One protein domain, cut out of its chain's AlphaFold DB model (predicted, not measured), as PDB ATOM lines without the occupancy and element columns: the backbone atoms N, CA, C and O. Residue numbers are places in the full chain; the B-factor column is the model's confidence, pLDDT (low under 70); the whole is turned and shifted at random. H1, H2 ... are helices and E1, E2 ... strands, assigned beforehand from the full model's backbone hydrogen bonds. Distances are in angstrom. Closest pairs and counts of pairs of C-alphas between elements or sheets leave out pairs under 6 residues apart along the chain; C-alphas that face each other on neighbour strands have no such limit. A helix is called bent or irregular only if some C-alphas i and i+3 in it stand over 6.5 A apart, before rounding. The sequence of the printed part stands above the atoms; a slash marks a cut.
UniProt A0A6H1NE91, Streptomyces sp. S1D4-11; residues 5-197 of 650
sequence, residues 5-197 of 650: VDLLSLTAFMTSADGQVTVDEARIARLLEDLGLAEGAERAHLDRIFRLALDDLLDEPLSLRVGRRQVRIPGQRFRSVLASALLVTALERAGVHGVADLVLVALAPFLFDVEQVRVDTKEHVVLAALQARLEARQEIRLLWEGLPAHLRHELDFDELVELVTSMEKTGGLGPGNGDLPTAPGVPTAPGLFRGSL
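This is residues 5 to 197 of the 650 residues of a protein of Streptomyces sp. S1D4-11 (UniProt A0A6H1NE91). The long helix H4 runs through the middle, between a small, twisted sheet of E3, E4 and E5 and the helix H3, which crosses H4 on the side away from that sheet. H5 packs on H3 and H4; beyond it H6, H7 and H8 form a loose group at one end of the whole, while a two-stranded ribbon of E1 and E2 lies at the other end, by the first residues of H4. The printed part has 193 residues with eight named helices and five named strands, in the order H1 E1 H2 H3 E2 H4 H5 E3 E4 H6 H7 H8 E5, a mixed class of helices and strands. Both sheets, E3 - E4 - E5 and E1 - E2, are antiparallel. The whole is compact and rounded, with a radius of gyration of the C-alphas of 16.7 A and spans of 49 by 41 by 34 A.

H1, residues 7 to 10, is followed by E1, residues 20 to 24, and by a tight link H2, residues 25 to 34. H3, residues 41 to 57, is close to H2 but not clearly touching it, the closest C-alphas being those of Leu 32 and Arg 43, 6.9 A apart. E2, residues 70 to 74, is the antiparallel neighbour of E1, with N 21 and O 73 within hydrogen-bond range at 2.8 A. A tight link leads to H4, residues 75 to 93, which touches H3 at a steep tilt of 43 degrees, opposite ways, closest at the C-alphas of Phe 50 and Ala 85, 5.0 A. H1 and H4 only just touch, with 3 pairs of C-alphas within 8 A, closest at Leu 7 and Arg 79, 6.4 A. H5, residues 101 to 111, is only just irregular, with C-alphas 106 and 109 6.9 A apart. It touches residues 84 to 88 of H4 alone, closest at the C-alphas of Ser 84 and Val 105, 6.1 A. E3, residues 112 to 120, and E4, residues 125 to 132, form a hairpin, with N 113 and O 131 at 2.8 A; E3 bends by 70 degrees at residue 115. Residues 5 to 6 pair antiparallel with residues 118 to 119 of E3. After H6, residues 139 to 146, H7, residues 151 to 154, touches H5, closest at the C-alphas of Val 103 and Leu 151, 6.7 A. H8, residues 157 to 169, touches H6 with its residues 157 to 161 alone, closest at the C-alphas of Trp 144 and Phe 157, 6.5 A. E5, residues 192 to 196, is the antiparallel neighbour of E4, with N 126 and O 195 at 2.8 A. H4 is on one face of the sheet E3 E4 E5, two layers, helix over sheet, at a height of 9.1 A; it runs across the strands, at 80 degrees to E3 on the local plane. H4 and H6 are apart. Every O i to N i+4 pair is within hydrogen-bond range in H2, H4, H6 and H8, against 12 of 13 in H3 and 5 of 7 in H5; H1 and H7 are too short for such a pair.

H1 begins at C-alpha 7, (116.677, 112.258, 104.027). From first to last C-alpha H3 measures 24.6 A, H4 27.1 A, H8 18.2 A, E3 21.4 A and E4 20.3 A. H4 runs from C-alpha 75 at (124.817, 108.436, 108.751) to C-alpha 93 at (114.998, 110.892, 83.658). E5 ends at C-alpha 196, (111.012, 112.626, 88.510).

The two C-alphas farthest apart, those of Gly 67 and Gln 138, are 50.2 A apart. The printed part has no cut. The links H3 to E2 and H8 to E5 are long, with 12 and 22 residues. The mean pLDDT of the printed part is 70.4, and 88 residues are under 70, among them residues 56 to 69, 94 to 106 and 166 to 195.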
ATOM      1  N   VAL A   5     109.411 114.118 102.430       78.69
ATOM      2  CA  VAL A   5     110.219 113.635 103.555       78.69
ATOM      3  C   VAL A   5     111.680 114.013 103.318       78.69
ATOM      4  O   VAL A   5     112.207 113.837 102.218       78.69
ATOM      5  N   ASP A   6     112.351 114.555 104.335       81.25
ATOM      6  CA  ASP A   6     113.794 114.802 104.278       81.25
ATOM      7  C   ASP A   6     114.602 113.497 104.447       81.25
ATOM      8  O   ASP A   6     114.136 112.517 105.038       81.25
ATOM      9  N   LEU A   7     115.846 113.468 103.954       80.62
ATOM     10  CA  LEU A   7     116.677 112.258 104.027       80.62
ATOM     11  C   LEU A   7     117.034 111.825 105.462       80.62
ATOM     12  O   LEU A   7     117.355 110.656 105.680       80.62
ATOM     13  N   LEU A   8     117.020 112.728 106.449       81.06
ATOM     14  CA  LEU A   8     117.279 112.381 107.850       81.06
ATOM     15  C   LEU A   8     116.106 111.576 108.422       81.06
ATOM     16  O   LEU A   8     116.324 110.515 109.005       81.06
ATOM     17  N   SER A   9     114.883 112.037 108.181       83.38
ATOM     18  CA  SER A   9     113.629 111.380 108.535       83.38
ATOM     19  C   SER A   9     113.479 110.043 107.804       83.38
ATOM     20  O   SER A   9     113.172 109.032 108.434       83.38
ATOM     21  N   LEU A  10     113.807 110.001 106.509       83.50
ATOM     22  CA  LEU A  10     113.747 108.787 105.687       83.50
ATOM     23  C   LEU A  10     114.732 107.702 106.160       83.50
ATOM     24  O   LEU A  10     114.431 106.514 106.118       83.50
ATOM     25  N   THR A  11     115.909 108.097 106.654       86.69
ATOM     26  CA  THR A  11     116.952 107.157 107.111       86.69
ATOM     27  C   THR A  11     116.946 106.920 108.627       86.69
ATOM     28  O   THR A  11     117.775 106.160 109.143       86.69
ATOM     29  N   ALA A  12     116.000 107.515 109.362       86.12
ATOM     30  CA  ALA A  12     115.934 107.444 110.822       86.12
ATOM     31  C   ALA A  12     115.795 106.002 111.334       86.12
ATOM     32  O   ALA A  12     116.476 105.620 112.282       86.12
ATOM     33  N   PHE A  13     115.006 105.159 110.656       89.00
ATOM     34  CA  PHE A  13     114.835 103.748 111.032       89.00
ATOM     35  C   PHE A  13     116.129 102.922 110.907       89.00
ATOM     36  O   PHE A  13     116.252 101.849 111.505       89.00
ATOM     37  N   MET A  14     117.097 103.409 110.126       89.75
ATOM     38  CA  MET A  14     118.393 102.764 109.923       89.75
ATOM     39  C   MET A  14     119.487 103.321 110.840       89.75
ATOM     40  O   MET A  14     120.551 102.703 110.944       89.75
ATOM     41  N   THR A  15     119.234 104.459 111.492       87.62
ATOM     42  CA  THR A  15     120.225 105.236 112.242       87.62
ATOM     43  C   THR A  15     120.184 104.885 113.731       87.62
ATOM     44  O   THR A  15     119.138 104.960 114.370       87.62
ATOM     45  N   SER A  16     121.322 104.502 114.308       85.69
ATOM     46  CA  SER A  16     121.472 104.282 115.749       85.69
ATOM     47  C   SER A  16     121.757 105.583 116.508       85.69
ATOM     48  O   SER A  16     122.141 106.592 115.921       85.69
ATOM     49  N   ALA A  17     121.593 105.557 117.836       80.44
ATOM     50  CA  ALA A  17     121.769 106.726 118.709       80.44
ATOM     51  C   ALA A  17     123.179 107.358 118.654       80.44
ATOM     52  O   ALA A  17     123.342 108.525 118.992       80.44
ATOM     53  N   ASP A  18     124.186 106.608 118.202       83.12
ATOM     54  CA  ASP A  18     125.562 107.067 117.958       83.12
ATOM     55  C   ASP A  18     125.773 107.669 116.548       83.12
ATOM     56  O   ASP A  18     126.907 107.897 116.125       83.12
ATOM     57  N   GLY A  19     124.695 107.903 115.790       79.81
ATOM     58  CA  GLY A  19     124.733 108.530 114.466       79.81
ATOM     59  C   GLY A  19     125.219 107.619 113.332       79.81
ATOM     60  O   GLY A  19     125.460 108.101 112.221       79.81
ATOM     61  N   GLN A  20     125.372 106.315 113.577       86.75
ATOM     62  CA  GLN A  20     125.723 105.331 112.550       86.75
ATOM     63  C   GLN A  20     124.473 104.781 111.861       86.75
ATOM     64  O   GLN A  20     123.474 104.490 112.509       86.75
ATOM     65  N   VAL A  21     124.546 104.564 110.553       86.94
ATOM     66  CA  VAL A  21     123.519 103.868 109.779       86.94
ATOM     67  C   VAL A  21     123.950 102.425 109.572       86.94
ATOM     68  O   VAL A  21     125.058 102.163 109.106       86.94
ATOM     69  N   THR A  22     123.076 101.482 109.924       87.62
ATOM     70  CA  THR A  22     123.268 100.066 109.586       87.62
ATOM     71  C   THR A  22     122.588  99.783 108.256       87.62
ATOM     72  O   THR A  22     121.383  99.997 108.134       87.62
ATOM     73  N   VAL A  23     123.354  99.301 107.281       86.38
ATOM     74  CA  VAL A  23     122.892  98.992 105.926       86.38
ATOM     75  C   VAL A  23     122.980  97.494 105.688       86.38
ATOM     76  O   VAL A  23     124.043  96.903 105.866       86.38
ATOM     77  N   ASP A  24     121.864  96.903 105.282       86.81
ATOM     78  CA  ASP A  24     121.712  95.508 104.880       86.81
ATOM     79  C   ASP A  24     120.617  95.411 103.802       86.81
ATOM     80  O   ASP A  24     119.889  96.378 103.564       86.81
ATOM     81  N   GLU A  25     120.494  94.253 103.151       83.25
ATOM     82  CA  GLU A  25     119.530  94.036 102.060       83.25
ATOM     83  C   GLU A  25     118.079  94.360 102.448       83.25
ATOM     84  O   GLU A  25     117.346  94.962 101.665       83.25
ATOM     85  N   ALA A  26     117.659  94.005 103.666       84.75
ATOM     86  CA  ALA A  26     116.288  94.225 104.116       84.75
ATOM     87  C   ALA A  26     116.006  95.715 104.345       84.75
ATOM     88  O   ALA A  26     114.926  96.209 104.025       84.75
ATOM     89  N   ARG A  27     116.985  96.452 104.873       88.06
ATOM     90  CA  ARG A  27     116.863  97.897 105.082       88.06
ATOM     91  C   ARG A  27     116.945  98.684 103.779       88.06
ATOM     92  O   ARG A  27     116.249  99.684 103.672       88.06
ATOM     93  N   ILE A  28     117.738  98.238 102.800       87.38
ATOM     94  CA  ILE A  28     117.741  98.828 101.449       87.38
ATOM     95  C   ILE A  28     116.377  98.611 100.789       87.38
ATOM     96  O   ILE A  28     115.787  99.565 100.292       87.38
ATOM     97  N   ALA A  29     115.839  97.390 100.844       85.56
ATOM     98  CA  ALA A  29     114.513  97.088 100.307       85.56
ATOM     99  C   ALA A  29     113.425  97.975 100.931       85.56
ATOM    100  O   ALA A  29     112.660  98.602 100.204       85.56
ATOM    101  N   ARG A  30     113.427  98.101 102.265       87.50
ATOM    102  CA  ARG A  30     112.507  98.987 102.984       87.50
ATOM    103  C   ARG A  30     112.692 100.461 102.614       87.50
ATOM    104  O   ARG A  30     111.706 101.159 102.441       87.50
ATOM    105  N   LEU A  31     113.930 100.933 102.471       88.19
ATOM    106  CA  LEU A  31     114.217 102.311 102.066       88.19
ATOM    107  C   LEU A  31     113.634 102.629 100.680       88.19
ATOM    108  O   LEU A  31     113.079 103.705 100.484       88.19
ATOM    109  N   LEU A  32     113.741 101.698  99.728       86.31
ATOM    110  CA  LEU A  32     113.156 101.851  98.391       86.31
ATOM    111  C   LEU A  32     111.620 101.825  98.431       86.31
ATOM    112  O   LEU A  32     110.976 102.591  97.718       86.31
ATOM    113  N   GLU A  33     111.027 101.005  99.297       84.38
ATOM    114  CA  GLU A  33     109.577 100.993  99.532       84.38
ATOM    115  C   GLU A  33     109.083 102.295 100.174       84.38
ATOM    116  O   GLU A  33     108.080 102.849  99.724       84.38
ATOM    117  N   ASP A  34     109.815 102.832 101.153       83.75
ATOM    118  CA  ASP A  34     109.518 104.117 101.799       83.75
ATOM    119  C   ASP A  34     109.661 105.298 100.810       83.75
ATOM    120  O   ASP A  34     108.999 106.320 100.971       83.75
ATOM    121  N   LEU A  35     110.453 105.141  99.740       80.81
ATOM    122  CA  LEU A  35     110.519 106.058  98.588       80.81
ATOM    123  C   LEU A  35     109.341 105.893  97.601       80.81
ATOM    124  O   LEU A  35     109.309 106.548  96.561       80.81
ATOM    125  N   GLY A  36     108.384 105.012  97.906       78.88
ATOM    126  CA  GLY A  36     107.226 104.698  97.071       78.88
ATOM    127  C   GLY A  36     107.514 103.696  95.945       78.88
ATOM    128  O   GLY A  36     106.645 103.475  95.100       78.88
ATOM    129  N   LEU A  37     108.706 103.094  95.880       78.75
ATOM    130  CA  LEU A  37     109.132 102.193  94.801       78.75
ATOM    131  C   LEU A  37     109.005 100.729  95.240       78.75
ATOM    132  O   LEU A  37     109.988 100.080  95.599       78.75
ATOM    133  N   ALA A  38     107.779 100.202  95.201       68.12
ATOM    134  CA  ALA A  38     107.491  98.843  95.655       68.12
ATOM    135  C   ALA A  38     108.029  97.757  94.705       68.12
ATOM    136  O   ALA A  38     108.698  96.847  95.168       68.12
ATOM    137  N   GLU A  39     107.823  97.836  93.387       69.75
ATOM    138  CA  GLU A  39     108.337  96.857  92.408       69.75
ATOM    139  C   GLU A  39     108.514  97.513  91.024       69.75
ATOM    140  O   GLU A  39     108.016  98.610  90.782       69.75
ATOM    141  N   GLY A  40     109.222  96.849  90.101       79.56
ATOM    142  CA  GLY A  40     109.337  97.274  88.699       79.56
ATOM    143  C   GLY A  40     110.688  97.880  88.293       79.56
ATOM    144  O   GLY A  40     111.650  97.910  89.064       79.56
ATOM    145  N   ALA A  41     110.767  98.336  87.039       74.19
ATOM    146  CA  ALA A  41     112.009  98.807  86.414       74.19
ATOM    147  C   ALA A  41     112.615 100.037  87.115       74.19
ATOM    148  O   ALA A  41     113.833 100.184  87.165       74.19
ATOM    149  N   GLU A  42     111.775 100.894  87.695       76.25
ATOM    150  CA  GLU A  42     112.193 102.098  88.420       76.25
ATOM    151  C   GLU A  42     112.890 101.745  89.740       76.25
ATOM    152  O   GLU A  42     113.977 102.257  90.016       76.25
ATOM    153  N   ARG A  43     112.332 100.785  90.497       83.69
ATOM    154  CA  ARG A  43     112.971 100.215  91.695       83.69
ATOM    155  C   ARG A  43     114.323  99.599  91.342       83.69
ATOM    156  O   ARG A  43     115.310  99.896  92.002       83.69
ATOM    157  N   ALA A  44     114.371  98.764  90.301       79.19
ATOM    158  CA  ALA A  44     115.601  98.089  89.883       79.19
ATOM    159  C   ALA A  44     116.695  99.078  89.447       79.19
ATOM    160  O   ALA A  44     117.876  98.864  89.719       79.19
ATOM    161  N   HIS A  45     116.307 100.173  88.793       80.69
ATOM    162  CA  HIS A  45     117.230 101.209  88.338       80.69
ATOM    163  C   HIS A  45     117.826 102.011  89.497       80.69
ATOM    164  O   HIS A  45     119.050 102.105  89.598       80.69
ATOM    165  N   LEU A  46     116.986 102.524  90.404       82.38
ATOM    166  CA  LEU A  46     117.469 103.258  91.575       82.38
ATOM    167  C   LEU A  46     118.286 102.351  92.504       82.38
ATOM    168  O   LEU A  46     119.331 102.776  92.988       82.38
ATOM    169  N   ASP A  47     117.867 101.098  92.711       83.25
ATOM    170  CA  ASP A  47     118.625 100.108  93.489       83.25
ATOM    171  C   ASP A  47     120.019  99.874  92.888       83.25
ATOM    172  O   ASP A  47     121.014  99.871  93.613       83.25
ATOM    173  N   ARG A  48     120.124  99.763  91.556       83.62
ATOM    174  CA  ARG A  48     121.409  99.628  90.854       83.62
ATOM    175  C   ARG A  48     122.313 100.840  91.088       83.62
ATOM    176  O   ARG A  48     123.455 100.653  91.502       83.62
ATOM    177  N   ILE A  49     121.825 102.060  90.852       79.06
ATOM    178  CA  ILE A  49     122.614 103.296  91.030       79.06
ATOM    179  C   ILE A  49     123.022 103.466  92.495       79.06
ATOM    180  O   ILE A  49     124.180 103.753  92.800       79.06
ATOM    181  N   PHE A  50     122.093 103.225  93.416       83.50
ATOM    182  CA  PHE A  50     122.345 103.317  94.844       83.50
ATOM    183  C   PHE A  50     123.413 102.322  95.308       83.50
ATOM    184  O   PHE A  50     124.310 102.694  96.063       83.50
ATOM    185  N   ARG A  51     123.378 101.077  94.819       82.50
ATOM    186  CA  ARG A  51     124.403 100.070  95.124       82.50
ATOM    187  C   ARG A  51     125.756 100.410  94.524       82.50
ATOM    188  O   ARG A  51     126.754 100.196  95.198       82.50
ATOM    189  N   LEU A  52     125.803 100.968  93.315       71.38
ATOM    190  CA  LEU A  52     127.052 101.450  92.720       71.38
ATOM    191  C   LEU A  52     127.693 102.542  93.586       71.38
ATOM    192  O   LEU A  52     128.874 102.448  93.915       71.38
ATOM    193  N   ALA A  53     126.901 103.527  94.009       73.31
ATOM    194  CA  ALA A  53     127.359 104.619  94.863       73.31
ATOM    195  C   ALA A  53     127.759 104.137  96.271       73.31
ATOM    196  O   ALA A  53     128.720 104.624  96.864       73.31
ATOM    197  N   LEU A  54     127.037 103.154  96.815       76.69
ATOM    198  CA  LEU A  54     127.343 102.558  98.111       76.69
ATOM    199  C   LEU A  54     128.606 101.692  98.061       76.69
ATOM    200  O   LEU A  54     129.409 101.753  98.984       76.69
ATOM    201  N   ASP A  55     128.805 100.910  97.004       73.25
ATOM    202  CA  ASP A  55     129.988 100.064  96.841       73.25
ATOM    203  C   ASP A  55     131.271 100.885  96.666       73.25
ATOM    204  O   ASP A  55     132.322 100.433  97.105       73.25
ATOM    205  N   ASP A  56     131.203 102.083  96.079       65.62
ATOM    206  CA  ASP A  56     132.353 102.999  95.995       65.62
ATOM    207  C   ASP A  56     132.790 103.511  97.381       65.62
ATOM    208  O   ASP A  56     133.975 103.697  97.658       65.62
ATOM    209  N   LEU A  57     131.836 103.648  98.307       68.12
ATOM    210  CA  LEU A  57     132.106 104.017  99.696       68.12
ATOM    211  C   LEU A  57     132.704 102.858 100.522       68.12
ATOM    212  O   LEU A  57     133.253 103.091 101.604       68.12
ATOM    213  N   LEU A  58     132.567 101.612 100.063       68.50
ATOM    214  CA  LEU A  58     132.894 100.408 100.825       68.50
ATOM    215  C   LEU A  58     134.157  99.715 100.295       68.50
ATOM    216  O   LEU A  58     134.264  99.385  99.123       68.50
ATOM    217  N   ASP A  59     135.069  99.343 101.199       59.19
ATOM    218  CA  ASP A  59     136.269  98.556 100.846       59.19
ATOM    219  C   ASP A  59     135.942  97.188 100.206       59.19
ATOM    220  O   ASP A  59     136.745  96.621  99.462       59.19
ATOM    221  N   GLU A  60     134.763  96.640 100.515       56.06
ATOM    222  CA  GLU A  60     134.249  95.379  99.978       56.06
ATOM    223  C   GLU A  60     132.714  95.457  99.832       56.06
ATOM    224  O   GLU A  60     132.048  95.773 100.835       56.06
ATOM    225  N   PRO A  61     132.159  95.137  98.640       63.06
ATOM    226  CA  PRO A  61     130.721  95.152  98.368       63.06
ATOM    227  C   PRO A  61     129.905  94.316  99.349       63.06
ATOM    228  O   PRO A  61     130.319  93.226  99.755       63.06
ATOM    229  N   LEU A  62     128.695  94.778  99.673       60.41
ATOM    230  CA  LEU A  62     127.766  94.065 100.564       60.41
ATOM    231  C   LEU A  62     127.472  92.628 100.096       60.41
ATOM    232  O   LEU A  62     127.341  91.724 100.922       60.41
ATOM    233  N   SER A  63     127.432  92.411  98.779       58.12
ATOM    234  CA  SER A  63     127.160  91.117  98.138       58.12
ATOM    235  C   SER A  63     128.295  90.094  98.274       58.12
ATOM    236  O   SER A  63     128.039  88.891  98.195       58.12
ATOM    237  N   LEU A  64     129.533  90.547  98.506       50.50
ATOM    238  CA  LEU A  64     130.731  89.700  98.578       50.50
ATOM    239  C   LEU A  64     131.152  89.357 100.016       50.50
ATOM    240  O   LEU A  64     131.979  88.470 100.221       50.50
ATOM    241  N   ARG A  65     130.540  89.992 101.024       59.62
ATOM    242  CA  ARG A  65     130.852  89.748 102.438       59.62
ATOM    243  C   ARG A  65     130.321  88.390 102.906       59.62
ATOM    244  O   ARG A  65     129.116  88.131 102.912       59.62
ATOM    245  N   VAL A  66     131.231  87.531 103.365       42.38
ATOM    246  CA  VAL A  66     130.913  86.224 103.961       42.38
ATOM    247  C   VAL A  66     130.536  86.415 105.437       42.38
ATOM    248  O   VAL A  66     131.369  86.820 106.243       42.38
ATOM    249  N   GLY A  67     129.281  86.132 105.809       58.75
ATOM    250  CA  GLY A  67     128.776  86.261 107.187       58.75
ATOM    251  C   GLY A  67     127.625  87.265 107.325       58.75
ATOM    252  O   GLY A  67     126.707  87.268 106.506       58.75
ATOM    253  N   ARG A  68     127.632  88.107 108.375       53.81
ATOM    254  CA  ARG A  68     126.619  89.169 108.546       53.81
ATOM    255  C   ARG A  68     126.766  90.193 107.409       53.81
ATOM    256  O   ARG A  68     127.673  91.017 107.450       53.81
ATOM    257  N   ARG A  69     125.858  90.148 106.426       69.62
ATOM    258  CA  ARG A  69     125.746  91.082 105.284       69.62
ATOM    259  C   ARG A  69     125.209  92.456 105.707       69.62
ATOM    260  O   ARG A  69     124.220  92.939 105.170       69.62
ATOM    261  N   GLN A  70     125.828  93.041 106.724       79.56
ATOM    262  CA  GLN A  70     125.486  94.363 107.225       79.56
ATOM    263  C   GLN A  70     126.753  95.206 107.351       79.56
ATOM    264  O   GLN A  70     127.802  94.702 107.764       79.56
ATOM    265  N   VAL A  71     126.650  96.495 107.055       83.56
ATOM    266  CA  VAL A  71     127.726  97.462 107.275       83.56
ATOM    267  C   VAL A  71     127.222  98.626 108.115       83.56
ATOM    268  O   VAL A  71     126.075  99.044 107.983       83.56
ATOM    269  N   ARG A  72     128.075  99.132 109.009       84.94
ATOM    270  CA  ARG A  72     127.816 100.367 109.751       84.94
ATOM    271  C   ARG A  72     128.637 101.477 109.122       84.94
ATOM    272  O   ARG A  72     129.855 101.344 109.025       84.94
ATOM    273  N   ILE A  73     127.973 102.540 108.698       83.62
ATOM    274  CA  ILE A  73     128.613 103.714 108.110       83.62
ATOM    275  C   ILE A  73     128.085 104.986 108.768       83.62
ATOM    276  O   ILE A  73     126.925 105.017 109.183       83.62
ATOM    277  N   PRO A  74     128.896 106.056 108.861       84.56
ATOM    278  CA  PRO A  74     128.430 107.327 109.398       84.56
ATOM    279  C   PRO A  74     127.183 107.802 108.650       84.56
ATOM    280  O   PRO A  74     127.195 107.879 107.420       84.56
ATOM    281  N   GLY A  75     126.111 108.140 109.373       78.12
ATOM    282  CA  GLY A  75     124.817 108.436 108.751       78.12
ATOM    283  C   GLY A  75     124.857 109.603 107.768       78.12
ATOM    284  O   GLY A  75     124.134 109.598 106.778       78.12
ATOM    285  N   GLN A  76     125.758 110.565 107.981       73.75
ATOM    286  CA  GLN A  76     126.000 111.648 107.029       73.75
ATOM    287  C   GLN A  76     126.517 111.129 105.679       73.75
ATOM    288  O   GLN A  76     125.972 111.502 104.649       73.75
ATOM    289  N   ARG A  77     127.503 110.218 105.679       74.50
ATOM    290  CA  ARG A  77     128.049 109.630 104.443       74.50
ATOM    291  C   ARG A  77     126.999 108.810 103.698       74.50
ATOM    292  O   ARG A  77     126.906 108.906 102.482       74.50
ATOM    293  N   PHE A  78     126.179 108.052 104.429       81.19
ATOM    294  CA  PHE A  78     125.071 107.302 103.835       81.19
ATOM    295  C   PHE A  78     124.050 108.216 103.153       81.19
ATOM    296  O   PHE A  78     123.640 107.952 102.027       81.19
ATOM    297  N   ARG A  79     123.661 109.314 103.814       83.38
ATOM    298  CA  ARG A  79     122.728 110.289 103.239       83.38
ATOM    299  C   ARG A  79     123.304 110.990 102.011       83.38
ATOM    300  O   ARG A  79     122.546 111.221 101.081       83.38
ATOM    301  N   SER A  80     124.609 111.265 101.970       73.44
ATOM    302  CA  SER A  80     125.269 111.785 100.762       73.44
ATOM    303  C   SER A  80     125.184 110.798  99.595       73.44
ATOM    304  O   SER A  80     124.783 111.190  98.509       73.44
ATOM    305  N   VAL A  81     125.469 109.512  99.829       79.19
ATOM    306  CA  VAL A  81     125.332 108.454  98.807       79.19
ATOM    307  C   VAL A  81     123.891 108.347  98.300       79.19
ATOM    308  O   VAL A  81     123.657 108.290  97.094       79.19
ATOM    309  N   LEU A  82     122.916 108.362  99.214       82.12
ATOM    310  CA  LEU A  82     121.495 108.323  98.872       82.12
ATOM    311  C   LEU A  82     121.066 109.552  98.062       82.12
ATOM    312  O   LEU A  82     120.372 109.409  97.059       82.12
ATOM    313  N   ALA A  83     121.508 110.744  98.465       77.56
ATOM    314  CA  ALA A  83     121.252 111.985  97.747       77.56
ATOM    315  C   ALA A  83     121.808 111.937  96.317       77.56
ATOM    316  O   ALA A  83     121.081 112.244  95.375       77.56
ATOM    317  N   SER A  84     123.057 111.492  96.146       75.81
ATOM    318  CA  SER A  84     123.684 111.339  94.830       75.81
ATOM    319  C   SER A  84     122.922 110.352  93.946       75.81
ATOM    320  O   SER A  84     122.651 110.664  92.792       75.81
ATOM    321  N   ALA A  85     122.516 109.197  94.478       81.31
ATOM    322  CA  ALA A  85     121.779 108.196  93.705       81.31
ATOM    323  C   ALA A  85     120.396 108.694  93.249       81.31
ATOM    324  O   ALA A  85     120.011 108.492  92.096       81.31
ATOM    325  N   LEU A  86     119.666 109.375  94.139       79.88
ATOM    326  CA  LEU A  86     118.370 109.987  93.835       79.88
ATOM    327  C   LEU A  86     118.500 111.086  92.778       79.88
ATOM    328  O   LEU A  86     117.695 111.150  91.850       79.88
ATOM    329  N   LEU A  87     119.527 111.924  92.900       74.50
ATOM    330  CA  LEU A  87     119.766 113.028  91.983       74.50
ATOM    331  C   LEU A  87     120.197 112.549  90.594       74.50
ATOM    332  O   LEU A  87     119.641 113.013  89.606       74.50
ATOM    333  N   VAL A  88     121.127 111.594  90.509       75.94
ATOM    334  CA  VAL A  88     121.558 111.007  89.227       75.94
ATOM    335  C   VAL A  88     120.382 110.339  88.524       75.94
ATOM    336  O   VAL A  88     120.133 110.616  87.356       75.94
ATOM    337  N   THR A  89     119.583 109.561  89.262       77.12
ATOM    338  CA  THR A  89     118.361 108.952  88.717       77.12
ATOM    339  C   THR A  89     117.416 110.013  88.156       77.12
ATOM    340  O   THR A  89     116.892 109.863  87.058       77.12
ATOM    341  N   ALA A  90     117.203 111.106  88.885       72.62
ATOM    342  CA  ALA A  90     116.307 112.171  88.461       72.62
ATOM    343  C   ALA A  90     116.848 112.981  87.261       72.62
ATOM    344  O   ALA A  90     116.063 113.402  86.412       72.62
ATOM    345  N   LEU A  91     118.168 113.174  87.156       71.38
ATOM    346  CA  LEU A  91     118.827 113.834  86.021       71.38
ATOM    347  C   LEU A  91     118.743 112.991  84.744       71.38
ATOM    348  O   LEU A  91     118.365 113.508  83.693       71.38
ATOM    349  N   GLU A  92     119.006 111.686  84.835       71.31
ATOM    350  CA  GLU A  92     118.853 110.761  83.705       71.31
ATOM    351  C   GLU A  92     117.420 110.776  83.160       71.31
ATOM    352  O   GLU A  92     117.200 110.797  81.950       71.31
ATOM    353  N   ARG A  93     116.417 110.816  84.047       72.75
ATOM    354  CA  ARG A  93     114.998 110.892  83.658       72.75
ATOM    355  C   ARG A  93     114.607 112.244  83.067       72.75
ATOM    356  O   ARG A  93     113.648 112.302  82.301       72.75
ATOM    357  N   ALA A  94     115.349 113.302  83.384       63.97
ATOM    358  CA  ALA A  94     115.201 114.624  82.782       63.97
ATOM    359  C   ALA A  94     115.889 114.744  81.405       63.97
ATOM    360  O   ALA A  94     115.900 115.828  80.826       63.97
ATOM    361  N   GLY A  95     116.440 113.649  80.866       60.56
ATOM    362  CA  GLY A  95     117.071 113.621  79.546       60.56
ATOM    363  C   GLY A  95     118.560 113.962  79.554       60.56
ATOM    364  O   GLY A  95     119.139 114.159  78.486       60.56
ATOM    365  N   VAL A  96     119.193 114.025  80.732       65.12
ATOM    366  CA  VAL A  96     120.650 114.141  80.849       65.12
ATOM    367  C   VAL A  96     121.254 112.766  80.545       65.12
ATOM    368  O   VAL A  96     121.324 111.890  81.403       65.12
ATOM    369  N   HIS A  97     121.639 112.564  79.288       60.06
ATOM    370  CA  HIS A  97     122.277 111.349  78.781       60.06
ATOM    371  C   HIS A  97     123.673 111.680  78.237       60.06
ATOM    372  O   HIS A  97     123.954 112.837  77.943       60.06
ATOM    373  N   GLY A  98     124.531 110.671  78.072       55.69
ATOM    374  CA  GLY A  98     125.847 110.837  77.430       55.69
ATOM    375  C   GLY A  98     127.049 110.539  78.323       55.69
ATOM    376  O   GLY A  98     128.166 110.509  77.834       55.69
ATOM    377  N   VAL A  99     126.831 110.245  79.606       63.56
ATOM    378  CA  VAL A  99     127.889 109.849  80.546       63.56
ATOM    379  C   VAL A  99     127.427 108.617  81.313       63.56
ATOM    380  O   VAL A  99     126.257 108.524  81.677       63.56
ATOM    381  N   ALA A 100     128.325 107.658  81.554       67.19
ATOM    382  CA  ALA A 100     127.990 106.460  82.322       67.19
ATOM    383  C   ALA A 100     127.536 106.822  83.751       67.19
ATOM    384  O   ALA A 100     128.167 107.646  84.411       67.19
ATOM    385  N   ASP A 101     126.504 106.150  84.269       64.00
ATOM    386  CA  ASP A 101     125.874 106.455  85.566       64.00
ATOM    387  C   ASP A 101     126.894 106.517  86.718       64.00
ATOM    388  O   ASP A 101     126.816 107.363  87.605       64.00
ATOM    389  N   LEU A 102     127.909 105.644  86.687       63.28
ATOM    390  CA  LEU A 102     128.987 105.619  87.679       63.28
ATOM    391  C   LEU A 102     129.861 106.881  87.625       63.28
ATOM    392  O   LEU A 102     130.283 107.396  88.659       63.28
ATOM    393  N   VAL A 103     130.127 107.377  86.419       67.00
ATOM    394  CA  VAL A 103     130.899 108.596  86.189       67.00
ATOM    395  C   VAL A 103     130.075 109.805  86.637       67.00
ATOM    396  O   VAL A 103     130.603 110.651  87.349       67.00
ATOM    397  N   LEU A 104     128.766 109.841  86.361       69.62
ATOM    398  CA  LEU A 104     127.856 110.876  86.875       69.62
ATOM    399  C   LEU A 104     127.800 110.917  88.409       69.62
ATOM    400  O   LEU A 104     127.918 111.992  88.998       69.62
ATOM    401  N   VAL A 105     127.682 109.757  89.065       68.62
ATOM    402  CA  VAL A 105     127.728 109.644  90.534       68.62
ATOM    403  C   VAL A 105     129.049 110.190  91.087       68.62
ATOM    404  O   VAL A 105     129.041 110.901  92.091       68.62
ATOM    405  N   ALA A 106     130.173 109.892  90.434       67.25
ATOM    406  CA  ALA A 106     131.491 110.349  90.865       67.25
ATOM    407  C   ALA A 106     131.764 111.833  90.551       67.25
ATOM    408  O   ALA A 106     132.543 112.468  91.260       67.25
ATOM    409  N   LEU A 107     131.126 112.398  89.521       72.19
ATOM    410  CA  LEU A 107     131.227 113.810  89.136       72.19
ATOM    411  C   LEU A 107     130.349 114.731  89.977       72.19
ATOM    412  O   LEU A 107     130.715 115.886  90.189       72.19
ATOM    413  N   ALA A 108     129.210 114.237  90.457       70.94
ATOM    414  CA  ALA A 108     128.233 115.006  91.224       70.94
ATOM    415  C   ALA A 108     128.856 115.909  92.319       70.94
ATOM    416  O   ALA A 108     128.565 117.106  92.320       70.94
ATOM    417  N   PRO A 109     129.779 115.428  93.183       69.81
ATOM    418  CA  PRO A 109     130.392 116.256  94.232       69.81
ATOM    419  C   PRO A 109     131.280 117.394  93.713       69.81
ATOM    420  O   PRO A 109     131.622 118.313  94.457       69.81
ATOM    421  N   PHE A 110     131.727 117.308  92.461       71.69
ATOM    422  CA  PHE A 110     132.542 118.333  91.818       71.69
ATOM    423  C   PHE A 110     131.675 119.404  91.148       71.69
ATOM    424  O   PHE A 110     132.108 120.545  91.025       71.69
ATOM    425  N   LEU A 111     130.447 119.053  90.760       71.31
ATOM    426  CA  LEU A 111     129.522 119.935  90.051       71.31
ATOM    427  C   LEU A 111     128.653 120.774  90.995       71.31
ATOM    428  O   LEU A 111     128.351 121.927  90.686       71.31
ATOM    429  N   PHE A 112     128.261 120.224  92.144       69.00
ATOM    430  CA  PHE A 112     127.349 120.899  93.064       69.00
ATOM    431  C   PHE A 112     127.559 120.491  94.523       69.00
ATOM    432  O   PHE A 112     127.921 119.356  94.839       69.00
ATOM    433  N   ASP A 113     127.263 121.427  95.421       63.41
ATOM    434  CA  ASP A 113     126.967 121.140  96.816       63.41
ATOM    435  C   ASP A 113     125.480 120.808  96.960       63.41
ATOM    436  O   ASP A 113     124.600 121.536  96.500       63.41
ATOM    437  N   VAL A 114     125.198 119.673  97.593       67.50
ATOM    438  CA  VAL A 114     123.829 119.253  97.898       67.50
ATOM    439  C   VAL A 114     123.465 119.790  99.280       67.50
ATOM    440  O   VAL A 114     123.870 119.216 100.291       67.50
ATOM    441  N   GLU A 115     122.705 120.882  99.332       64.19
ATOM    442  CA  GLU A 115     122.341 121.530 100.599       64.19
ATOM    443  C   GLU A 115     121.180 120.814 101.294       64.19
ATOM    444  O   GLU A 115     121.229 120.528 102.492       64.19
ATOM    445  N   GLN A 116     120.125 120.497 100.539       67.50
ATOM    446  CA  GLN A 116     118.942 119.799 101.043       67.50
ATOM    447  C   GLN A 116     118.342 118.902  99.963       67.50
ATOM    448  O   GLN A 116     118.207 119.312  98.816       67.50
ATOM    449  N   VAL A 117     117.911 117.696 100.343       74.12
ATOM    450  CA  VAL A 117     117.131 116.798  99.479       74.12
ATOM    451  C   VAL A 117     115.877 116.365 100.222       74.12
ATOM    452  O   VAL A 117     115.947 115.866 101.349       74.12
ATOM    453  N   ARG A 118     114.730 116.553  99.575       77.50
ATOM    454  CA  ARG A 118     113.433 116.018  99.979       77.50
ATOM    455  C   ARG A 118     112.889 115.142  98.866       77.50
ATOM    456  O   ARG A 118     113.077 115.440  97.688       77.50
ATOM    457  N   VAL A 119     112.190 114.084  99.242       76.56
ATOM    458  CA  VAL A 119     111.486 113.231  98.286       76.56
ATOM    459  C   VAL A 119     110.002 113.299  98.589       76.56
ATOM    460  O   VAL A 119     109.596 113.030  99.717       76.56
ATOM    461  N   ASP A 120     109.207 113.671  97.591       77.12
ATOM    462  CA  ASP A 120     107.765 113.448  97.609       77.12
ATOM    463  C   ASP A 120     107.518 111.995  97.199       77.12
ATOM    464  O   ASP A 120     107.704 111.617  96.041       77.12
ATOM    465  N   THR A 121     107.166 111.163  98.173       72.94
ATOM    466  CA  THR A 121     107.058 109.709  97.994       72.94
ATOM    467  C   THR A 121     105.761 109.291  97.299       72.94
ATOM    468  O   THR A 121     105.660 108.157  96.833       72.94
ATOM    469  N   LYS A 122     104.774 110.194  97.186       72.62
ATOM    470  CA  LYS A 122     103.529 109.946  96.444       72.62
ATOM    471  C   LYS A 122     103.680 110.265  94.967       72.62
ATOM    472  O   LYS A 122     103.250 109.477  94.126       72.62
ATOM    473  N   GLU A 123     104.301 111.403  94.673       67.50
ATOM    474  CA  GLU A 123     104.523 111.874  93.303       67.50
ATOM    475  C   GLU A 123     105.838 111.349  92.704       67.50
ATOM    476  O   GLU A 123     106.101 111.554  91.520       67.50
ATOM    477  N   HIS A 124     106.668 110.663  93.504       72.25
ATOM    478  CA  HIS A 124     107.994 110.151  93.126       72.25
ATOM    479  C   HIS A 124     108.915 111.251  92.598       72.25
ATOM    480  O   HIS A 124     109.659 111.064  91.633       72.25
ATOM    481  N   VAL A 125     108.854 112.419  93.234       70.31
ATOM    482  CA  VAL A 125     109.613 113.609  92.845       70.31
ATOM    483  C   VAL A 125     110.739 113.850  93.840       70.31
ATOM    484  O   VAL A 125     110.512 113.940  95.045       70.31
ATOM    485  N   VAL A 126     111.954 114.025  93.324       73.06
ATOM    486  CA  VAL A 126     113.100 114.526  94.087       73.06
ATOM    487  C   VAL A 126     113.111 116.046  93.998       73.06
ATOM    488  O   VAL A 126     113.132 116.618  92.907       73.06
ATOM    489  N   LEU A 127     113.111 116.693  95.159       65.62
ATOM    490  CA  LEU A 127     113.339 118.122  95.330       65.62
ATOM    491  C   LEU A 127     114.712 118.300  95.973       65.62
ATOM    492  O   LEU A 127     114.905 117.928  97.130       65.62
ATOM    493  N   ALA A 128     115.660 118.859  95.233       67.50
ATOM    494  CA  ALA A 128     117.006 119.117  95.720       67.50
ATOM    495  C   ALA A 128     117.331 120.613  95.637       67.50
ATOM    496  O   ALA A 128     117.140 121.241  94.598       67.50
ATOM    497  N   ALA A 129     117.833 121.173  96.733       63.94
ATOM    498  CA  ALA A 129     118.541 122.443  96.725       63.94
ATOM    499  C   ALA A 129     119.998 122.137  96.368       63.94
ATOM    500  O   ALA A 129     120.693 121.448  97.124       63.94
ATOM    501  N   LEU A 130     120.413 122.575  95.180       64.38
ATOM    502  CA  LEU A 130     121.747 122.352  94.637       64.38
ATOM    503  C   LEU A 130     122.429 123.702  94.485       64.38
ATOM    504  O   LEU A 130     121.962 124.557  93.733       64.38
ATOM    505  N   GLN A 131     123.560 123.874  95.154       62.56
ATOM    506  CA  GLN A 131     124.424 125.013  94.901       62.56
ATOM    507  C   GLN A 131     125.456 124.599  93.855       62.56
ATOM    508  O   GLN A 131     126.314 123.755  94.114       62.56
ATOM    509  N   ALA A 132     125.356 125.166  92.653       63.22
ATOM    510  CA  ALA A 132     126.361 124.946  91.622       63.22
ATOM    511  C   ALA A 132     127.731 125.420  92.131       63.22
ATOM    512  O   ALA A 132     127.859 126.534  92.632       63.22
ATOM    513  N   ARG A 133     128.757 124.580  91.972       68.38
ATOM    514  CA  ARG A 133     130.157 124.959  92.239       68.38
ATOM    515  C   ARG A 133     130.806 125.694  91.067       68.38
ATOM    516  O   ARG A 133     131.961 126.089  91.159       68.38
ATOM    517  N   LEU A 134     130.062 125.821  89.971       68.12
ATOM    518  CA  LEU A 134     130.448 126.498  88.748       68.12
ATOM    519  C   LEU A 134     129.609 127.772  88.623       68.12
ATOM    520  O   LEU A 134     128.387 127.692  88.486       68.12
ATOM    521  N   GLU A 135     130.256 128.932  88.653       57.84
ATOM    522  CA  GLU A 135     129.620 130.240  88.458       57.84
ATOM    523  C   GLU A 135     129.727 130.716  87.001       57.84
ATOM    524  O   GLU A 135     128.889 131.488  86.528       57.84
ATOM    525  N   ALA A 136     130.725 130.230  86.254       62.47
ATOM    526  CA  ALA A 136     130.935 130.574  84.850       62.47
ATOM    527  C   ALA A 136     131.408 129.377  84.010       62.47
ATOM    528  O   ALA A 136     132.206 128.557  84.450       62.47
ATOM    529  N   ARG A 137     131.029 129.339  82.722       58.78
ATOM    530  CA  ARG A 137     131.489 128.305  81.764       58.78
ATOM    531  C   ARG A 137     133.012 128.153  81.672       58.78
ATOM    532  O   ARG A 137     133.502 127.083  81.329       58.78
ATOM    533  N   GLN A 138     133.763 129.213  81.966       59.91
ATOM    534  CA  GLN A 138     135.230 129.192  81.968       59.91
ATOM    535  C   GLN A 138     135.801 128.295  83.081       59.91
ATOM    536  O   GLN A 138     136.906 127.774  82.942       59.91
ATOM    537  N   GLU A 139     135.027 128.038  84.136       72.56
ATOM    538  CA  GLU A 139     135.403 127.169  85.253       72.56
ATOM    539  C   GLU A 139     135.215 125.685  84.934       72.56
ATOM    540  O   GLU A 139     135.841 124.856  85.582       72.56
ATOM    541  N   ILE A 140     134.456 125.324  83.889       76.31
ATOM    542  CA  ILE A 140     134.302 123.923  83.449       76.31
ATOM    543  C   ILE A 140     135.663 123.341  83.038       76.31
ATOM    544  O   ILE A 140     135.953 122.179  83.304       76.31
ATOM    545  N   ARG A 141     136.534 124.162  82.437       76.88
ATOM    546  CA  ARG A 141     137.910 123.774  82.086       76.88
ATOM    547  C   ARG A 141     138.759 123.512  83.330       76.88
ATOM    548  O   ARG A 141     139.449 122.502  83.391       76.88
ATOM    549  N   LEU A 142     138.671 124.388  84.329       75.25
ATOM    550  CA  LEU A 142     139.398 124.242  85.594       75.25
ATOM    551  C   LEU A 142     138.885 123.046  86.402       75.25
ATOM    552  O   LEU A 142     139.673 122.311  86.991       75.25
ATOM    553  N   LEU A 143     137.569 122.826  86.380       78.88
ATOM    554  CA  LEU A 143     136.929 121.645  86.933       78.88
ATOM    555  C   LEU A 143     137.479 120.393  86.264       78.88
ATOM    556  O   LEU A 143     137.967 119.513  86.965       78.88
ATOM    557  N   TRP A 144     137.448 120.350  84.929       80.81
ATOM    558  CA  TRP A 144     137.973 119.245  84.139       80.81
ATOM    559  C   TRP A 144     139.412 118.925  84.516       80.81
ATOM    560  O   TRP A 144     139.707 117.804  84.912       80.81
ATOM    561  N   GLU A 145     140.296 119.920  84.467       77.50
ATOM    562  CA  GLU A 145     141.717 119.789  84.799       77.50
ATOM    563  C   GLU A 145     141.941 119.343  86.254       77.50
ATOM    564  O   GLU A 145     142.870 118.577  86.532       77.50
ATOM    565  N   GLY A 146     141.065 119.767  87.167       71.62
ATOM    566  CA  GLY A 146     141.056 119.382  88.575       71.62
ATOM    567  C   GLY A 146     140.448 118.007  88.866       71.62
ATOM    568  O   GLY A 146     140.629 117.494  89.975       71.62
ATOM    569  N   LEU A 147     139.757 117.378  87.907       73.44
ATOM    570  CA  LEU A 147     139.173 116.059  88.118       73.44
ATOM    571  C   LEU A 147     140.273 114.999  88.303       73.44
ATOM    572  O   LEU A 147     141.297 114.996  87.600       73.44
ATOM    573  N   PRO A 148     140.044 114.027  89.205       66.00
ATOM    574  CA  PRO A 148     140.870 112.836  89.301       66.00
ATOM    575  C   PRO A 148     141.111 112.199  87.926       66.00
ATOM    576  O   PRO A 148     140.182 112.026  87.141       66.00
ATOM    577  N   ALA A 149     142.349 111.781  87.652       54.88
ATOM    578  CA  ALA A 149     142.748 111.271  86.334       54.88
ATOM    579  C   ALA A 149     141.899 110.085  85.829       54.88
ATOM    580  O   ALA A 149     141.741 109.907  84.629       54.88
ATOM    581  N   HIS A 150     141.318 109.291  86.737       53.66
ATOM    582  CA  HIS A 150     140.412 108.203  86.365       53.66
ATOM    583  C   HIS A 150     139.061 108.706  85.835       53.66
ATOM    584  O   HIS A 150     138.517 108.085  84.936       53.66
ATOM    585  N   LEU A 151     138.550 109.836  86.338       56.91
ATOM    586  CA  LEU A 151     137.362 110.485  85.779       56.91
ATOM    587  C   LEU A 151     137.703 111.178  84.462       56.91
ATOM    588  O   LEU A 151     136.940 111.059  83.517       56.91
ATOM    589  N   ARG A 152     138.896 111.780  84.348       75.38
ATOM    590  CA  ARG A 152     139.385 112.353  83.080       75.38
ATOM    591  C   ARG A 152     139.640 111.346  81.952       75.38
ATOM    592  O   ARG A 152     139.855 111.745  80.815       75.38
ATOM    593  N   HIS A 153     139.697 110.058  82.280       61.16
ATOM    594  CA  HIS A 153     139.881 108.972  81.316       61.16
ATOM    595  C   HIS A 153     138.559 108.310  80.898       61.16
ATOM    596  O   HIS A 153     138.512 107.625  79.874       61.16
ATOM    597  N   GLU A 154     137.525 108.449  81.728       55.78
ATOM    598  CA  GLU A 154     136.201 107.834  81.546       55.78
ATOM    599  C   GLU A 154     135.136 108.845  81.097       55.78
ATOM    600  O   GLU A 154     134.101 108.440  80.585       55.78
ATOM    601  N   LEU A 155     135.402 110.133  81.288       67.81
ATOM    602  CA  LEU A 155     134.709 111.264  80.687       67.81
ATOM    603  C   LEU A 155     135.715 111.937  79.738       67.81
ATOM    604  O   LEU A 155     136.924 111.812  79.954       67.81
ATOM    605  N   ASP A 156     135.285 112.653  78.713       76.25
ATOM    606  CA  ASP A 156     136.119 113.650  78.042       76.25
ATOM    607  C   ASP A 156     135.618 115.082  78.301       76.25
ATOM    608  O   ASP A 156     134.589 115.313  78.939       76.25
ATOM    609  N   PHE A 157     136.399 116.083  77.893       75.25
ATOM    610  CA  PHE A 157     136.041 117.474  78.172       75.25
ATOM    611  C   PHE A 157     134.726 117.886  77.498       75.25
ATOM    612  O   PHE A 157     133.969 118.665  78.075       75.25
ATOM    613  N   ASP A 158     134.450 117.362  76.305       69.81
ATOM    614  CA  ASP A 158     133.260 117.714  75.538       69.81
ATOM    615  C   ASP A 158     132.027 117.048  76.154       69.81
ATOM    616  O   ASP A 158     131.017 117.717  76.361       69.81
ATOM    617  N   GLU A 159     132.143 115.792  76.591       68.06
ATOM    618  CA  GLU A 159     131.128 115.094  77.384       68.06
ATOM    619  C   GLU A 159     130.840 115.828  78.706       68.06
ATOM    620  O   GLU A 159     129.680 115.947  79.103       68.06
ATOM    621  N   LEU A 160     131.856 116.392  79.384       77.00
ATOM    622  CA  LEU A 160     131.637 117.239  80.566       77.00
ATOM    623  C   LEU A 160     130.874 118.521  80.210       77.00
ATOM    624  O   LEU A 160     129.978 118.932  80.948       77.00
ATOM    625  N   VAL A 161     131.243 119.185  79.114       73.94
ATOM    626  CA  VAL A 161     130.593 120.424  78.663       73.94
ATOM    627  C   VAL A 161     129.147 120.155  78.260       73.94
ATOM    628  O   VAL A 161     128.268 120.943  78.613       73.94
ATOM    629  N   GLU A 162     128.877 119.059  77.557       70.31
ATOM    630  CA  GLU A 162     127.530 118.622  77.193       70.31
ATOM    631  C   GLU A 162     126.709 118.265  78.428       70.31
ATOM    632  O   GLU A 162     125.575 118.729  78.547       70.31
ATOM    633  N   LEU A 163     127.299 117.545  79.387       74.81
ATOM    634  CA  LEU A 163     126.681 117.235  80.671       74.81
ATOM    635  C   LEU A 163     126.294 118.512  81.426       74.81
ATOM    636  O   LEU A 163     125.129 118.690  81.781       74.81
ATOM    637  N   VAL A 164     127.245 119.428  81.624       74.44
ATOM    638  CA  VAL A 164     127.013 120.711  82.305       74.44
ATOM    639  C   VAL A 164     125.963 121.535  81.560       74.44
ATOM    640  O   VAL A 164     125.032 122.045  82.173       74.44
ATOM    641  N   THR A 165     126.034 121.597  80.229       72.56
ATOM    642  CA  THR A 165     125.057 122.321  79.400       72.56
ATOM    643  C   THR A 165     123.663 121.691  79.475       72.56
ATOM    644  O   THR A 165     122.658 122.403  79.485       72.56
ATOM    645  N   SER A 166     123.572 120.362  79.516       68.62
ATOM    646  CA  SER A 166     122.309 119.643  79.674       68.62
ATOM    647  C   SER A 166     121.707 119.925  81.046       68.62
ATOM    648  O   SER A 166     120.516 120.205  81.140       68.62
ATOM    649  N   MET A 167     122.534 119.938  82.094       67.94
ATOM    650  CA  MET A 167     122.118 120.272  83.453       67.94
ATOM    651  C   MET A 167     121.680 121.738  83.599       67.94
ATOM    652  O   MET A 167     120.676 121.998  84.258       67.94
ATOM    653  N   GLU A 168     122.369 122.694  82.963       68.62
ATOM    654  CA  GLU A 168     121.948 124.106  82.884       68.62
ATOM    655  C   GLU A 168     120.555 124.226  82.238       68.62
ATOM    656  O   GLU A 168     119.668 124.893  82.772       68.62
ATOM    657  N   LYS A 169     120.323 123.530  81.116       65.25
ATOM    658  CA  LYS A 169     119.038 123.543  80.391       65.25
ATOM    659  C   LYS A 169     117.886 122.932  81.186       65.25
ATOM    660  O   LYS A 169     116.758 123.396  81.057       65.25
ATOM    661  N   THR A 170     118.154 121.913  82.000       59.62
ATOM    662  CA  THR A 170     117.148 121.277  82.865       59.62
ATOM    663  C   THR A 170     116.963 121.998  84.207       59.62
ATOM    664  O   THR A 170     116.230 121.505  85.060       59.62
ATOM    665  N   GLY A 171     117.632 123.139  84.431       56.53
ATOM    666  CA  GLY A 171     117.550 123.912  85.679       56.53
ATOM    667  C   GLY A 171     118.330 123.316  86.861       56.53
ATOM    668  O   GLY A 171     118.117 123.718  88.000       56.53
ATOM    669  N   GLY A 172     119.224 122.354  86.606       55.31
ATOM    670  CA  GLY A 172     120.050 121.671  87.608       55.31
ATOM    671  C   GLY A 172     121.354 122.388  87.981       55.31
ATOM    672  O   GLY A 172     122.004 121.969  88.934       55.31
ATOM    673  N   LEU A 173     121.738 123.454  87.266       53.44
ATOM    674  CA  LEU A 173     122.905 124.294  87.573       53.44
ATOM    675  C   LEU A 173     122.536 125.787  87.502       53.44
ATOM    676  O   LEU A 173     122.146 126.286  86.449       53.44
ATOM    677  N   GLY A 174     122.657 126.493  88.632       50.94
ATOM    678  CA  GLY A 174     122.494 127.947  88.762       50.94
ATOM    679  C   GLY A 174     122.754 128.425  90.206       50.94
ATOM    680  O   GLY A 174     122.659 127.608  91.124       50.94
ATOM    681  N   PRO A 175     123.097 129.708  90.440       39.47
ATOM    682  CA  PRO A 175     123.370 130.222  91.784       39.47
ATOM    683  C   PRO A 175     122.076 130.278  92.607       39.47
ATOM    684  O   PRO A 175     121.134 130.985  92.249       39.47
ATOM    685  N   GLY A 176     122.025 129.517  93.702       45.84
ATOM    686  CA  GLY A 176     120.899 129.492  94.631       45.84
ATOM    687  C   GLY A 176     121.119 130.415  95.830       45.84
ATOM    688  O   GLY A 176     122.193 130.426  96.417       45.84
ATOM    689  N   ASN A 177     120.079 131.158  96.207       43.44
ATOM    690  CA  ASN A 177     119.925 131.804  97.514       43.44
ATOM    691  C   ASN A 177     118.486 131.517  97.988       43.44
ATOM    692  O   ASN A 177     117.607 132.357  97.791       43.44
ATOM    693  N   GLY A 178     118.185 130.337  98.546       49.94
ATOM    694  CA  GLY A 178     116.842 130.112  99.103       49.94
ATOM    695  C   GLY A 178     116.488 128.697  99.564       49.94
ATOM    696  O   GLY A 178     116.937 127.707  98.998       49.94
ATOM    697  N   ASP A 179     115.618 128.638 100.578       51.12
ATOM    698  CA  ASP A 179     115.001 127.424 101.129       51.12
ATOM    699  C   ASP A 179     114.135 126.665 100.099       51.12
ATOM    700  O   ASP A 179     113.456 127.272  99.264       51.12
ATOM    701  N   LEU A 180     114.081 125.325 100.206       55.31
ATOM    702  CA  LEU A 180     113.189 124.473  99.400       55.31
ATOM    703  C   LEU A 180     111.715 124.937  99.524       55.31
ATOM    704  O   LEU A 180     111.222 125.089 100.650       55.31
ATOM    705  N   PRO A 181     110.960 125.088  98.415       54.34
ATOM    706  CA  PRO A 181     109.577 125.541  98.456       54.34
ATOM    707  C   PRO A 181     108.699 124.576  99.259       54.34
ATOM    708  O   PRO A 181     108.851 123.354  99.226       54.34
ATOM    709  N   THR A 182     107.750 125.143  99.999       47.22
ATOM    710  CA  THR A 182     106.892 124.417 100.945       47.22
ATOM    711  C   THR A 182     105.685 123.734 100.287       47.22
ATOM    712  O   THR A 182     105.000 122.953 100.950       47.22
ATOM    713  N   ALA A 183     105.428 123.981  98.995       45.53
ATOM    714  CA  ALA A 183     104.286 123.444  98.253       45.53
ATOM    715  C   ALA A 183     104.699 122.828  96.894       45.53
ATOM    716  O   ALA A 183     105.476 123.445  96.159       45.53
ATOM    717  N   PRO A 184     104.165 121.646  96.518       42.59
ATOM    718  CA  PRO A 184     104.391 121.060  95.199       42.59
ATOM    719  C   PRO A 184     103.695 121.898  94.112       42.59
ATOM    720  O   PRO A 184     102.499 122.160  94.206       42.59
ATOM    721  N   GLY A 185     104.440 122.329  93.083       44.88
ATOM    722  CA  GLY A 185     103.901 123.081  91.933       44.88
ATOM    723  C   GLY A 185     104.428 124.507  91.728       44.88
ATOM    724  O   GLY A 185     104.035 125.152  90.761       44.88
ATOM    725  N   VAL A 186     105.322 125.008  92.586       45.22
ATOM    726  CA  VAL A 186     105.959 126.327  92.396       45.22
ATOM    727  C   VAL A 186     107.035 126.237  91.293       45.22
ATOM    728  O   VAL A 186     107.779 125.251  91.286       45.22
ATOM    729  N   PRO A 187     107.143 127.211  90.365       43.50
ATOM    730  CA  PRO A 187     108.219 127.254  89.371       43.50
ATOM    731  C   PRO A 187     109.594 127.198  90.043       43.50
ATOM    732  O   PRO A 187     109.816 127.865  91.054       43.50
ATOM    733  N   THR A 188     110.512 126.402  89.496       52.00
ATOM    734  CA  THR A 188     111.871 126.251  90.031       52.00
ATOM    735  C   THR A 188     112.644 127.554  89.853       52.00
ATOM    736  O   THR A 188     112.910 127.984  88.732       52.00
ATOM    737  N   ALA A 189     112.983 128.199  90.968       47.38
ATOM    738  CA  ALA A 189     113.969 129.271  90.988       47.38
ATOM    739  C   ALA A 189     115.370 128.717  90.632       47.38
ATOM    740  O   ALA A 189     115.601 127.513  90.777       47.38
ATOM    741  N   PRO A 190     116.323 129.557  90.192       47.03
ATOM    742  CA  PRO A 190     117.719 129.144  90.014       47.03
ATOM    743  C   PRO A 190     118.284 128.495  91.296       47.03
ATOM    744  O   PRO A 190     118.080 129.027  92.386       47.03
ATOM    745  N   GLY A 191     118.956 127.341  91.174       55.22
ATOM    746  CA  GLY A 191     119.510 126.570  92.310       55.22
ATOM    747  C   GLY A 191     118.568 125.519  92.929       55.22
ATOM    748  O   GLY A 191     118.921 124.850  93.901       55.22
ATOM    749  N   LEU A 192     117.367 125.345  92.371       58.91
ATOM    750  CA  LEU A 192     116.355 124.401  92.851       58.91
ATOM    751  C   LEU A 192     116.041 123.356  91.778       58.91
ATOM    752  O   LEU A 192     115.380 123.646  90.782       58.91
ATOM    753  N   PHE A 193     116.485 122.120  92.002       66.38
ATOM    754  CA  PHE A 193     116.252 121.002  91.099       66.38
ATOM    755  C   PHE A 193     114.993 120.225  91.496       66.38
ATOM    756  O   PHE A 193     114.841 119.778  92.637       66.38
ATOM    757  N   ARG A 194     114.096 120.028  90.526       66.88
ATOM    758  CA  ARG A 194     112.919 119.162  90.640       66.88
ATOM    759  C   ARG A 194     112.972 118.116  89.535       66.88
ATOM    760  O   ARG A 194     112.825 118.465  88.368       66.88
ATOM    761  N   GLY A 195     113.127 116.846  89.897       66.25
ATOM    762  CA  GLY A 195     113.192 115.749  88.929       66.25
ATOM    763  C   GLY A 195     112.327 114.555  89.325       66.25
ATOM    764  O   GLY A 195     112.069 114.321  90.506       66.25
ATOM    765  N   SER A 196     111.842 113.822  88.324       71.88
ATOM    766  CA  SER A 196     111.012 112.626  88.510       71.88
ATOM    767  C   SER A 196     111.882 111.379  88.662       71.88
ATOM    768  O   SER A 196     112.856 111.213  87.932       71.88
ATOM    769  N   LEU A 197     111.504 110.470  89.561       69.94
ATOM    770  CA  LEU A 197     112.076 109.122  89.641       69.94
ATOM    771  C   LEU A 197     111.389 108.139  88.679       69.94
ATOM    772  O   LEU A 197     111.906 107.043  88.454       69.94
TER     773      LEU A 197